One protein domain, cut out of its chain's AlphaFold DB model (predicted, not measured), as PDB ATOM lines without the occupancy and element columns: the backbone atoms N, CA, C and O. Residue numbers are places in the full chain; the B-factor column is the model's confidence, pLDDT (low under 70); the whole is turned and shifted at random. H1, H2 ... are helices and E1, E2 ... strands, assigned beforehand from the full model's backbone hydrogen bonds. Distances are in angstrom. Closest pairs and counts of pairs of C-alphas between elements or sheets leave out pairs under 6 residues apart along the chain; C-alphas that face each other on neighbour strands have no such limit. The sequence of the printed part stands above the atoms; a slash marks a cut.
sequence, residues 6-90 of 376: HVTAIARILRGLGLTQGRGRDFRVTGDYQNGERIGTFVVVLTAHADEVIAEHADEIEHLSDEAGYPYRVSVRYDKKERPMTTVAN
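Overview. This is residues 6 to 90 of the 376 residues of an uncharacterized protein of Streptomyces longwoodensis (UniProt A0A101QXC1). A strongly twisted sheet of four strands has three helices over one face, H1 over the E1 and E2 side, H2 across E4, and H3 along E3, while no named helix covers the other face. The sheet is made of two hairpins, and the E1 and E2 hairpin reaches out past the helices at its turn. The printed part has 85 residues, in the order H1, E1, E2, H2, H3, E3, E4; the sheet runs E1, E2, E4, E3, antiparallel throughout, and the class is mixed. It is compact, with a radius of gyration of the C-alphas of 12.5 A and spans of 37 by 28 by 22 A.

Along the chain. H1, residues 6 to 16, begins at C-alpha 6 (190.100, 208.381, 225.990) and is 15.6 A long. E1, residues 27 to 34, measures 22.5 A, and E2, residues 37 to 45, 23.1 A; E2 bends by 54 degrees at residue 40. H2 holds residues 48 to 56 and H3 residues 58 to 67. E3, residues 73 to 78, precedes E4, residues 84 to 89, which ends at C-alpha 89 (193.449, 198.547, 229.109).

Arrangement. H1 runs along the strands over E1 and E2, at a height over the sheet of 9.3 A; its closest C-alphas to E1 are Val 7 and Val 29, 6.5 A. H1 touches H3, with the C-alphas of Ile 10 and Ser 65 closest at 6.5 A, at a steep tilt of 47 degrees, opposite ways. In the hairpin E1 and E2, N 30 and O 42 are within hydrogen-bond range at 2.9 A. Between E2 and E4 it is N 43 and O 88, 2.8 A, and in the hairpin E3 and E4, N 85 and O 77, 2.7 A. H2 runs across the strands over E4, its closest C-alphas being Asp 51 and Thr 86, 5.3 A. H3 is only just over E3, with 3 of its C-alphas falling on it. E2, H2 H3, E3 form a split strand-helix-strand unit, two strands running the same way with E4 between them, its crossover right-handed. In H1, H2 and H3 every O i to N i+4 pair is within hydrogen-bond range.

Size, cuts and confidence. The C-alphas farthest apart, Gly 36 and Lys 81, are 37.5 A apart. The printed part has no cut and no long link. Mean pLDDT of the printed part is 91.1, and no printed residue is under 70.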
ATOM      1  N   HIS A   6     189.294 209.604 225.876       79.69
ATOM      2  CA  HIS A   6     190.100 208.381 225.990       79.69
ATOM      3  C   HIS A   6     189.559 207.201 225.170       79.69
ATOM      4  O   HIS A   6     190.330 206.452 224.576       79.69
ATOM      5  N   VAL A   7     188.232 207.054 225.067       88.00
ATOM      6  CA  VAL A   7     187.600 206.002 224.245       88.00
ATOM      7  C   VAL A   7     187.887 206.240 222.764       88.00
ATOM      8  O   VAL A   7     188.173 205.303 222.019       88.00
ATOM      9  N   THR A   8     187.829 207.502 222.344       88.88
ATOM     10  CA  THR A   8     188.064 207.906 220.957       88.88
ATOM     11  C   THR A   8     189.533 207.759 220.563       88.88
ATOM     12  O   THR A   8     189.809 207.373 219.427       88.88
ATOM     13  N   ALA A   9     190.464 208.021 221.488       90.25
ATOM     14  CA  ALA A   9     191.902 207.903 221.256       90.25
ATOM     15  C   ALA A   9     192.312 206.463 220.913       90.25
ATOM     16  O   ALA A   9     192.796 206.212 219.808       90.25
ATOM     17  N   ILE A  10     192.018 205.494 221.789       94.56
ATOM     18  CA  ILE A  10     192.396 204.092 221.542       94.56
ATOM     19  C   ILE A  10     191.670 203.501 220.328       94.56
ATOM     20  O   ILE A  10     192.260 202.777 219.531       94.56
ATOM     21  N   ALA A  11     190.404 203.873 220.117       94.75
ATOM     22  CA  ALA A  11     189.650 203.449 218.943       94.75
ATOM     23  C   ALA A  11     190.215 204.008 217.627       94.75
ATOM     24  O   ALA A  11     190.044 203.395 216.574       94.75
ATOM     25  N   ARG A  12     190.844 205.189 217.648       95.81
ATOM     26  CA  ARG A  12     191.511 205.758 216.470       95.81
ATOM     27  C   ARG A  12     192.799 205.003 216.157       95.81
ATOM     28  O   ARG A  12     192.987 204.655 214.999       95.81
ATOM     29  N   ILE A  13     193.614 204.710 217.172       95.88
ATOM     30  CA  ILE A  13     194.868 203.956 217.023       95.88
ATOM     31  C   ILE A  13     194.583 202.579 216.413       95.88
ATOM     32  O   ILE A  13     195.107 202.254 215.353       95.88
ATOM     33  N   LEU A  14     193.656 201.816 217.001       96.25
ATOM     34  CA  LEU A  14     193.323 200.471 216.519       96.25
ATOM     35  C   LEU A  14     192.714 200.467 215.107       96.25
ATOM     36  O   LEU A  14     192.991 199.566 214.322       96.25
ATOM     37  N   ARG A  15     191.927 201.488 214.746       96.38
ATOM     38  CA  ARG A  15     191.446 201.650 213.362       96.38
ATOM     39  C   ARG A  15     192.560 202.016 212.384       96.38
ATOM     40  O   ARG A  15     192.487 201.610 211.230       96.38
ATOM     41  N   GLY A  16     193.575 202.757 212.832       93.88
ATOM     42  CA  GLY A  16     194.779 203.044 212.047       93.88
ATOM     43  C   GLY A  16     195.550 201.776 211.671       93.88
ATOM     44  O   GLY A  16     196.070 201.694 210.566       93.88
ATOM     45  N   LEU A  17     195.508 200.758 212.536       93.56
ATOM     46  CA  LEU A  17     196.062 199.420 212.292       93.56
ATOM     47  C   LEU A  17     195.147 198.517 211.437       93.56
ATOM     48  O   LEU A  17     195.391 197.322 211.309       93.56
ATOM     49  N   GLY A  18     194.065 199.059 210.869       93.31
ATOM     50  CA  GLY A  18     193.144 198.323 209.997       93.31
ATOM     51  C   GLY A  18     192.034 197.547 210.712       93.31
ATOM     52  O   GLY A  18     191.226 196.903 210.043       93.31
ATOM     53  N   LEU A  19     191.931 197.628 212.044       95.50
ATOM     54  CA  LEU A  19     190.890 196.926 212.799       95.50
ATOM     55  C   LEU A  19     189.553 197.669 212.762       95.50
ATOM     56  O   LEU A  19     189.483 198.897 212.828       95.50
ATOM     57  N   THR A  20     188.452 196.921 212.729       95.06
ATOM     58  CA  THR A  20     187.101 197.490 212.704       95.06
ATOM     59  C   THR A  20     186.450 197.530 214.094       95.06
ATOM     60  O   THR A  20     186.431 196.545 214.832       95.06
ATOM     61  N   GLN A  21     185.873 198.678 214.469       94.31
ATOM     62  CA  GLN A  21     185.186 198.868 215.755       94.31
ATOM     63  C   GLN A  21     183.681 198.591 215.624       94.31
ATOM     64  O   GLN A  21     183.042 199.102 214.706       94.31
ATOM     65  N   GLY A  22     183.082 197.853 216.566       86.75
ATOM     66  CA  GLY A  22     181.621 197.709 216.656       86.75
ATOM     67  C   GLY A  22     181.131 196.318 217.056       86.75
ATOM     68  O   GLY A  22     181.905 195.414 217.361       86.75
ATOM     69  N   ARG A  23     179.806 196.134 217.070       78.31
ATOM     70  CA  ARG A  23     179.185 194.833 217.368       78.31
ATOM     71  C   ARG A  23     179.457 193.857 216.216       78.31
ATOM     72  O   ARG A  23     179.113 194.155 215.079       78.31
ATOM     73  N   GLY A  24     180.067 192.708 216.516       80.62
ATOM     74  CA  GLY A  24     180.434 191.700 215.507       80.62
ATOM     75  C   GLY A  24     181.628 192.086 214.624       80.62
ATOM     76  O   GLY A  24     181.802 191.515 213.551       80.62
ATOM     77  N   ARG A  25     182.414 193.079 215.053       94.31
ATOM     78  CA  ARG A  25     183.649 193.530 214.401       94.31
ATOM     79  C   ARG A  25     184.871 193.034 215.175       94.31
ATOM     80  O   ARG A  25     184.731 192.184 216.047       94.31
ATOM     81  N   ASP A  26     186.046 193.559 214.851       93.88
ATOM     82  CA  ASP A  26     187.325 193.142 215.431       93.88
ATOM     83  C   ASP A  26     187.455 193.489 216.911       93.88
ATOM     84  O   ASP A  26     187.954 192.684 217.699       93.88
ATOM     85  N   PHE A  27     186.956 194.661 217.314       96.38
ATOM     86  CA  PHE A  27     187.019 195.085 218.707       96.38
ATOM     87  C   PHE A  27     185.863 195.990 219.144       96.38
ATOM     88  O   PHE A  27     185.158 196.620 218.345       96.38
ATOM     89  N   ARG A  28     185.696 196.103 220.465       94.62
ATOM     90  CA  ARG A  28     184.812 197.073 221.119       94.62
ATOM     91  C   ARG A  28     185.528 197.726 222.295       94.62
ATOM     92  O   ARG A  28     186.145 197.042 223.096       94.62
ATOM     93  N   VAL A  29     185.391 199.040 222.439       93.81
ATOM     94  CA  VAL A  29     185.912 199.769 223.605       93.81
ATOM     95  C   VAL A  29     184.802 199.900 224.646       93.81
ATOM     96  O   VAL A  29     183.717 200.392 224.330       93.81
ATOM     97  N   THR A  30     185.072 199.458 225.872       91.75
ATOM     98  CA  THR A  30     184.110 199.417 226.982       91.75
ATOM     99  C   THR A  30     184.730 200.033 228.241       91.75
ATOM    100  O   THR A  30     185.950 200.098 228.387       91.75
ATOM    101  N   GLY A  31     183.888 200.560 229.132       90.94
ATOM    102  CA  GLY A  31     184.298 201.030 230.455       90.94
ATOM    103  C   GLY A  31     184.088 199.954 231.514       90.94
ATOM    104  O   GLY A  31     183.092 199.239 231.455       90.94
ATOM    105  N   ASP A  32     185.008 199.866 232.469       88.44
ATOM    106  CA  ASP A  32     184.850 199.028 233.658       88.44
ATOM    107  C   ASP A  32     184.355 199.881 234.829       88.44
ATOM    108  O   ASP A  32     184.821 201.013 235.008       88.44
ATOM    109  N   TYR A  33     183.395 199.359 235.590       89.56
ATOM    110  CA  TYR A  33     182.692 200.088 236.645       89.56
ATOM    111  C   TYR A  33     182.706 199.290 237.948       89.56
ATOM    112  O   TYR A  33     182.269 198.142 237.979       89.56
ATOM    113  N   GLN A  34     183.117 199.922 239.046       85.88
ATOM    114  CA  GLN A  34     182.995 199.371 240.398       85.88
ATOM    115  C   GLN A  34     182.296 200.400 241.271       85.88
ATOM    116  O   GLN A  34     182.637 201.578 241.255       85.88
ATOM    117  N   ASN A  35     181.284 199.957 242.015       87.81
ATOM    118  CA  ASN A  35     180.470 200.825 242.871       87.81
ATOM    119  C   ASN A  35     179.821 202.013 242.126       87.81
ATOM    120  O   ASN A  35     179.585 203.060 242.715       87.81
ATOM    121  N   GLY A  36     179.531 201.857 240.829       84.38
ATOM    122  CA  GLY A  36     178.950 202.915 239.993       84.38
ATOM    123  C   GLY A  36     179.960 203.937 239.458       84.38
ATOM    124  O   GLY A  36     179.603 204.733 238.591       84.38
ATOM    125  N   GLU A  37     181.219 203.879 239.890       82.31
ATOM    126  CA  GLU A  37     182.304 204.710 239.371       82.31
ATOM    127  C   GLU A  37     183.094 203.962 238.297       82.31
ATOM    128  O   GLU A  37     183.359 202.762 238.402       82.31
ATOM    129  N   ARG A  38     183.470 204.672 237.229       85.56
ATOM    130  CA  ARG A  38     184.283 204.099 236.154       85.56
ATOM    131  C   ARG A  38     185.742 204.049 236.593       85.56
ATOM    132  O   ARG A  38     186.374 205.093 236.707       85.56
ATOM    133  N   ILE A  39     186.289 202.849 236.755       89.06
ATOM    134  CA  ILE A  39     187.702 202.658 237.122       89.06
ATOM    135  C   ILE A  39     188.606 202.755 235.901       89.06
ATOM    136  O   ILE A  39     189.755 203.181 235.995       89.06
ATOM    137  N   GLY A  40     188.100 202.346 234.740       88.81
ATOM    138  CA  GLY A  40     188.948 202.229 233.574       88.81
ATOM    139  C   GLY A  40     188.205 202.010 232.274       88.81
ATOM    140  O   GLY A  40     186.977 202.064 232.165       88.81
ATOM    141  N   THR A  41     189.005 201.822 231.242       92.94
ATOM    142  CA  THR A  41     188.602 201.583 229.870       92.94
ATOM    143  C   THR A  41     189.454 200.465 229.329       92.94
ATOM    144  O   THR A  41     190.680 200.517 229.410       92.94
ATOM    145  N   PHE A  42     188.794 199.480 228.748       94.25
ATOM    146  CA  PHE A  42     189.447 198.344 228.132       94.25
ATOM    147  C   PHE A  42     188.859 198.077 226.754       94.25
ATOM    148  O   PHE A  42     187.748 198.502 226.414       94.25
ATOM    149  N   VAL A  43     189.642 197.381 225.949       95.50
ATOM    150  CA  VAL A  43     189.263 196.925 224.623       95.50
ATOM    151  C   VAL A  43     188.916 195.450 224.719       95.50
ATOM    152  O   VAL A  43     189.732 194.626 225.120       95.50
ATOM    153  N   VAL A  44     187.684 195.123 224.348       94.44
ATOM    154  CA  VAL A  44     187.244 193.754 224.108       94.44
ATOM    155  C   VAL A  44     187.663 193.389 222.692       94.44
ATOM    156  O   VAL A  44     187.110 193.927 221.730       94.44
ATOM    157  N   VAL A  45     188.630 192.488 222.579       95.00
ATOM    158  CA  VAL A  45     189.084 191.919 221.309       95.00
ATOM    159  C   VAL A  45     188.182 190.732 220.971       95.00
ATOM    160  O   VAL A  45     187.940 189.868 221.813       95.00
ATOM    161  N   LEU A  46     187.582 190.742 219.781       92.06
ATOM    162  CA  LEU A  46     186.500 189.820 219.409       92.06
ATOM    163  C   LEU A  46     186.913 188.805 218.338       92.06
ATOM    164  O   LEU A  46     186.241 187.783 218.179       92.06
ATOM    165  N   THR A  47     187.989 189.066 217.592       92.94
ATOM    166  CA  THR A  47     188.438 188.222 216.478       92.94
ATOM    167  C   THR A  47     189.889 187.777 216.657       92.94
ATOM    168  O   THR A  47     190.693 188.453 217.285       92.94
ATOM    169  N   ALA A  48     190.229 186.625 216.068       91.31
ATOM    170  CA  ALA A  48     191.602 186.108 216.060       91.31
ATOM    171  C   ALA A  48     192.583 187.019 215.343       91.31
ATOM    172  O   ALA A  48     193.679 187.254 215.828       91.31
ATOM    173  N   HIS A  49     192.128 187.573 214.228       92.94
ATOM    174  CA  HIS A  49     192.886 188.551 213.479       92.94
ATOM    175  C   HIS A  49     193.223 189.780 214.334       92.94
ATOM    176  O   HIS A  49     194.352 190.250 214.310       92.94
ATOM    177  N   ALA A  50     192.272 190.265 215.138       94.88
ATOM    178  CA  ALA A  50     192.520 191.390 216.026       94.88
ATOM    179  C   ALA A  50     193.532 191.058 217.127       94.88
ATOM    180  O   ALA A  50     194.385 191.889 217.411       94.88
ATOM    181  N   ASP A  51     193.479 189.854 217.708       94.81
ATOM    182  CA  ASP A  51     194.497 189.409 218.669       94.81
ATOM    183  C   ASP A  51     195.901 189.377 218.051       94.81
ATOM    184  O   ASP A  51     196.858 189.820 218.677       94.81
ATOM    185  N   GLU A  52     196.028 188.872 216.825       93.94
ATOM    186  CA  GLU A  52     197.307 188.794 216.109       93.94
ATOM    187  C   GLU A  52     197.867 190.192 215.813       93.94
ATOM    188  O   GLU A  52     198.999 190.486 216.185       93.94
ATOM    189  N   VAL A  53     197.047 191.080 215.242       95.69
ATOM    190  CA  VAL A  53     197.449 192.459 214.913       95.69
ATOM    191  C   VAL A  53     197.798 193.253 216.174       95.69
ATOM    192  O   VAL A  53     198.792 193.971 216.204       95.69
ATOM    193  N   ILE A  54     197.012 193.123 217.249       96.06
ATOM    194  CA  ILE A  54     197.296 193.823 218.512       96.06
ATOM    195  C   ILE A  54     198.572 193.277 219.162       96.06
ATOM    196  O   ILE A  54     199.318 194.050 219.761       96.06
ATOM    197  N   ALA A  55     198.833 191.972 219.063       94.75
ATOM    198  CA  ALA A  55     200.051 191.374 219.597       94.75
ATOM    199  C   ALA A  55     201.294 191.835 218.822       94.75
ATOM    200  O   ALA A  55     202.301 192.165 219.447       94.75
ATOM    201  N   GLU A  56     201.208 191.896 217.491       94.94
ATOM    202  CA  GLU A  56     202.282 192.361 216.606       94.94
ATOM    203  C   GLU A  56     202.618 193.842 216.840       94.94
ATOM    204  O   GLU A  56     203.787 194.205 216.958       94.94
ATOM    205  N   HIS A  57     201.595 194.683 217.010       96.12
ATOM    206  CA  HIS A  57     201.738 196.132 217.181       96.12
ATOM    207  C   HIS A  57     201.656 196.594 218.648       96.12
ATOM    208  O   HIS A  57     201.351 197.756 218.924       96.12
ATOM    209  N   ALA A  58     201.921 195.712 219.617       95.06
ATOM    210  CA  ALA A  58     201.729 196.014 221.038       95.06
ATOM    211  C   ALA A  58     202.541 197.236 221.514       95.06
ATOM    212  O   ALA A  58     202.007 198.085 222.225       95.06
ATOM    213  N   ASP A  59     203.812 197.346 221.112       93.88
ATOM    214  CA  ASP A  59     204.678 198.489 221.447       93.88
ATOM    215  C   ASP A  59     204.193 199.801 220.824       93.88
ATOM    216  O   ASP A  59     204.171 200.838 221.486       93.88
ATOM    217  N   GLU A  60     203.766 199.744 219.565       94.06
ATOM    218  CA  GLU A  60     203.270 200.902 218.825       94.06
ATOM    219  C   GLU A  60     201.970 201.437 219.436       94.06
ATOM    220  O   GLU A  60     201.817 202.643 219.618       94.06
ATOM    221  N   ILE A  61     201.057 200.546 219.840       95.00
ATOM    222  CA  ILE A  61     199.808 200.925 220.511       95.00
ATOM    223  C   ILE A  61     200.095 201.609 221.853       95.00
ATOM    224  O   ILE A  61     199.490 202.644 222.138       95.00
ATOM    225  N   GLU A  62     201.002 201.058 222.673       94.88
ATOM    226  CA  GLU A  62     201.385 201.670 223.956       94.88
ATOM    227  C   GLU A  62     201.975 203.070 223.722       94.88
ATOM    228  O   GLU A  62     201.517 204.034 224.339       94.88
ATOM    229  N   HIS A  63     202.901 203.203 222.770       93.44
ATOM    230  CA  HIS A  63     203.548 204.472 222.438       93.44
ATOM    231  C   HIS A  63     202.561 205.537 221.933       93.44
ATOM    232  O   HIS A  63     202.479 206.616 222.517       93.44
ATOM    233  N   LEU A  64     201.752 205.222 220.916       90.94
ATOM    234  CA  LEU A  64     200.775 206.161 220.349       90.94
ATOM    235  C   LEU A  64     199.700 206.567 221.363       90.94
ATOM    236  O   LEU A  64     199.164 207.676 221.312       90.94
ATOM    237  N   SER A  65     199.354 205.669 222.286       93.19
ATOM    238  CA  SER A  65     198.387 205.973 223.339       93.19
ATOM    239  C   SER A  65     198.942 206.946 224.383       93.19
ATOM    240  O   SER A  65     198.221 207.842 224.833       93.19
ATOM    241  N   ASP A  66     200.229 206.816 224.712       92.94
ATOM    242  CA  ASP A  66     200.935 207.721 225.614       92.94
ATOM    243  C   ASP A  66     201.074 209.119 224.991       92.94
ATOM    244  O   ASP A  66     200.725 210.115 225.624       92.94
ATOM    245  N   GLU A  67     201.430 209.198 223.702       90.44
ATOM    246  CA  GLU A  67     201.464 210.463 222.951       90.44
ATOM    247  C   GLU A  67     200.094 211.152 222.878       90.44
ATOM    248  O   GLU A  67     199.998 212.380 222.920       90.44
ATOM    249  N   ALA A  68     199.010 210.372 222.820       87.06
ATOM    250  CA  ALA A  68     197.645 210.891 222.850       87.06
ATOM    251  C   ALA A  68     197.196 211.375 224.246       87.06
ATOM    252  O   ALA A  68     196.059 211.833 224.388       87.06
ATOM    253  N   GLY A  69     198.051 211.270 225.272       90.19
ATOM    254  CA  GLY A  69     197.766 211.676 226.652       90.19
ATOM    255  C   GLY A  69     196.900 210.684 227.434       90.19
ATOM    256  O   GLY A  69     196.401 211.017 228.511       90.19
ATOM    257  N   TYR A  70     196.702 209.473 226.906       90.88
ATOM    258  CA  TYR A  70     195.881 208.429 227.515       90.88
ATOM    259  C   TYR A  70     196.636 207.100 227.476       90.88
ATOM    260  O   TYR A  70     196.393 206.305 226.573       90.88
ATOM    261  N   PRO A  71     197.532 206.824 228.439       91.44
ATOM    262  CA  PRO A  71     198.365 205.630 228.392       91.44
ATOM    263  C   PRO A  71     197.511 204.361 228.504       91.44
ATOM    264  O   PRO A  71     196.862 204.106 229.526       91.44
ATOM    265  N   TYR A  72     197.525 203.549 227.451       94.88
ATOM    266  CA  TYR A  72     197.000 202.189 227.444       94.88
ATOM    267  C   TYR A  72     198.156 201.198 227.552       94.88
ATOM    268  O   TYR A  72     199.251 201.427 227.049       94.88
ATOM    269  N   ARG A  73     197.901 200.073 228.220       94.56
ATOM    270  CA  ARG A  73     198.829 198.946 228.326       94.56
ATOM    271  C   ARG A  73     198.289 197.782 227.520       94.56
ATOM    272  O   ARG A  73     197.101 197.465 227.628       94.56
ATOM    273  N   VAL A  74     199.163 197.133 226.761       95.31
ATOM    274  CA  VAL A  74     198.843 195.943 225.973       95.31
ATOM    275  C   VAL A  74     199.451 194.736 226.672       95.31
ATOM    276  O   VAL A  74     200.668 194.615 226.821       95.31
ATOM    277  N   SER A  75     198.586 193.838 227.133       92.19
ATOM    278  CA  SER A  75     198.992 192.542 227.662       92.19
ATOM    279  C   SER A  75     198.804 191.467 226.603       92.19
ATOM    280  O   SER A  75     197.706 191.329 226.072       92.19
ATOM    281  N   VAL A  76     199.856 190.697 226.339       92.00
ATOM    282  CA  VAL A  76     199.860 189.579 225.389       92.00
ATOM    283  C   VAL A  76     200.153 188.303 226.166       92.00
ATOM    284  O   VAL A  76     201.181 188.202 226.843       92.00
ATOM    285  N   ARG A  77     199.228 187.347 226.090       89.56
ATOM    286  CA  ARG A  77     199.364 185.998 226.651       89.56
ATOM    287  C   ARG A  77     199.186 184.972 225.547       89.56
ATOM    288  O   ARG A  77     198.493 185.263 224.581       89.56
ATOM    289  N   TYR A  78     199.748 183.782 225.699       85.44
ATOM    290  CA  TYR A  78     199.547 182.701 224.735       85.44
ATOM    291  C   TYR A  78     198.645 181.620 225.321       85.44
ATOM    292  O   TYR A  78     198.817 181.175 226.459       85.44
ATOM    293  N   ASP A  79     197.649 181.195 224.547       80.19
ATOM    294  CA  ASP A  79     196.854 180.029 224.909       80.19
ATOM    295  C   ASP A  79     197.642 178.722 224.671       80.19
ATOM    296  O   ASP A  79     198.732 178.700 224.096       80.19
ATOM    297  N   LYS A  80     197.084 177.579 225.094       73.25
ATOM    298  CA  LYS A  80     197.711 176.254 224.899       73.25
ATOM    299  C   LYS A  80     197.897 175.856 223.424       73.25
ATOM    300  O   LYS A  80     198.468 174.803 223.164       73.25
ATOM    301  N   LYS A  81     197.358 176.629 222.480       73.25
ATOM    302  CA  LYS A  81     197.473 176.425 221.032       73.25
ATOM    303  C   LYS A  81     198.427 177.440 220.393       73.25
ATOM    304  O   LYS A  81     198.390 177.590 219.176       73.25
ATOM    305  N   GLU A  82     199.245 178.111 221.206       76.69
ATOM    306  CA  GLU A  82     200.225 179.117 220.784       76.69
ATOM    307  C   GLU A  82     199.587 180.343 220.115       76.69
ATOM    308  O   GLU A  82     200.262 181.104 219.425       76.69
ATOM    309  N   ARG A  83     198.286 180.571 220.330       81.88
ATOM    310  CA  ARG A  83     197.601 181.741 219.791       81.88
ATOM    311  C   ARG A  83     197.692 182.902 220.786       81.88
ATOM    312  O   ARG A  83     197.403 182.693 221.971       81.88
ATOM    313  N   PRO A  84     198.038 184.120 220.330       88.75
ATOM    314  CA  PRO A  84     198.017 185.285 221.196       88.75
ATOM    315  C   PRO A  84     196.583 185.597 221.640       88.75
ATOM    316  O   PRO A  84     195.630 185.527 220.863       88.75
ATOM    317  N   MET A  85     196.446 185.945 222.910       91.06
ATOM    318  CA  MET A  85     195.272 186.540 223.524       91.06
ATOM    319  C   MET A  85     195.687 187.899 224.060       91.06
ATOM    320  O   MET A  85     196.567 187.994 224.927       91.06
ATOM    321  N   THR A  86     195.058 188.945 223.539       92.44
ATOM    322  CA  THR A  86     195.447 190.319 223.839       92.44
ATOM    323  C   THR A  86     194.412 191.030 224.696       92.44
ATOM    324  O   THR A  86     193.204 190.930 224.488       92.44
ATOM    325  N   THR A  87     194.901 191.785 225.675       92.44
ATOM    326  CA  THR A  87     194.077 192.661 226.508       92.44
ATOM    327  C   THR A  87     194.674 194.055 226.484       92.44
ATOM    328  O   THR A  87     195.810 194.243 226.915       92.44
ATOM    329  N   VAL A  88     193.902 195.041 226.026       94.88
ATOM    330  CA  VAL A  88     194.313 196.453 226.018       94.88
ATOM    331  C   VAL A  88     193.491 197.217 227.045       94.88
ATOM    332  O   VAL A  88     192.265 197.261 226.940       94.88
ATOM    333  N   ALA A  89     194.136 197.820 228.042       93.75
ATOM    334  CA  ALA A  89     193.449 198.547 229.109       93.75
ATOM    335  C   ALA A  89     194.280 199.727 229.628       93.75
ATOM    336  O   ALA A  89     195.504 199.657 229.676       93.75
ATOM    337  N   ASN A  90     193.618 200.807 230.052       91.69
ATOM    338  CA  ASN A  90     194.279 201.955 230.698       91.69
ATOM    339  C   ASN A  90     194.438 201.780 232.224       91.69
ATOM    340  O   ASN A  90     194.709 202.735 232.947       91.69
TER     341      ASN A  90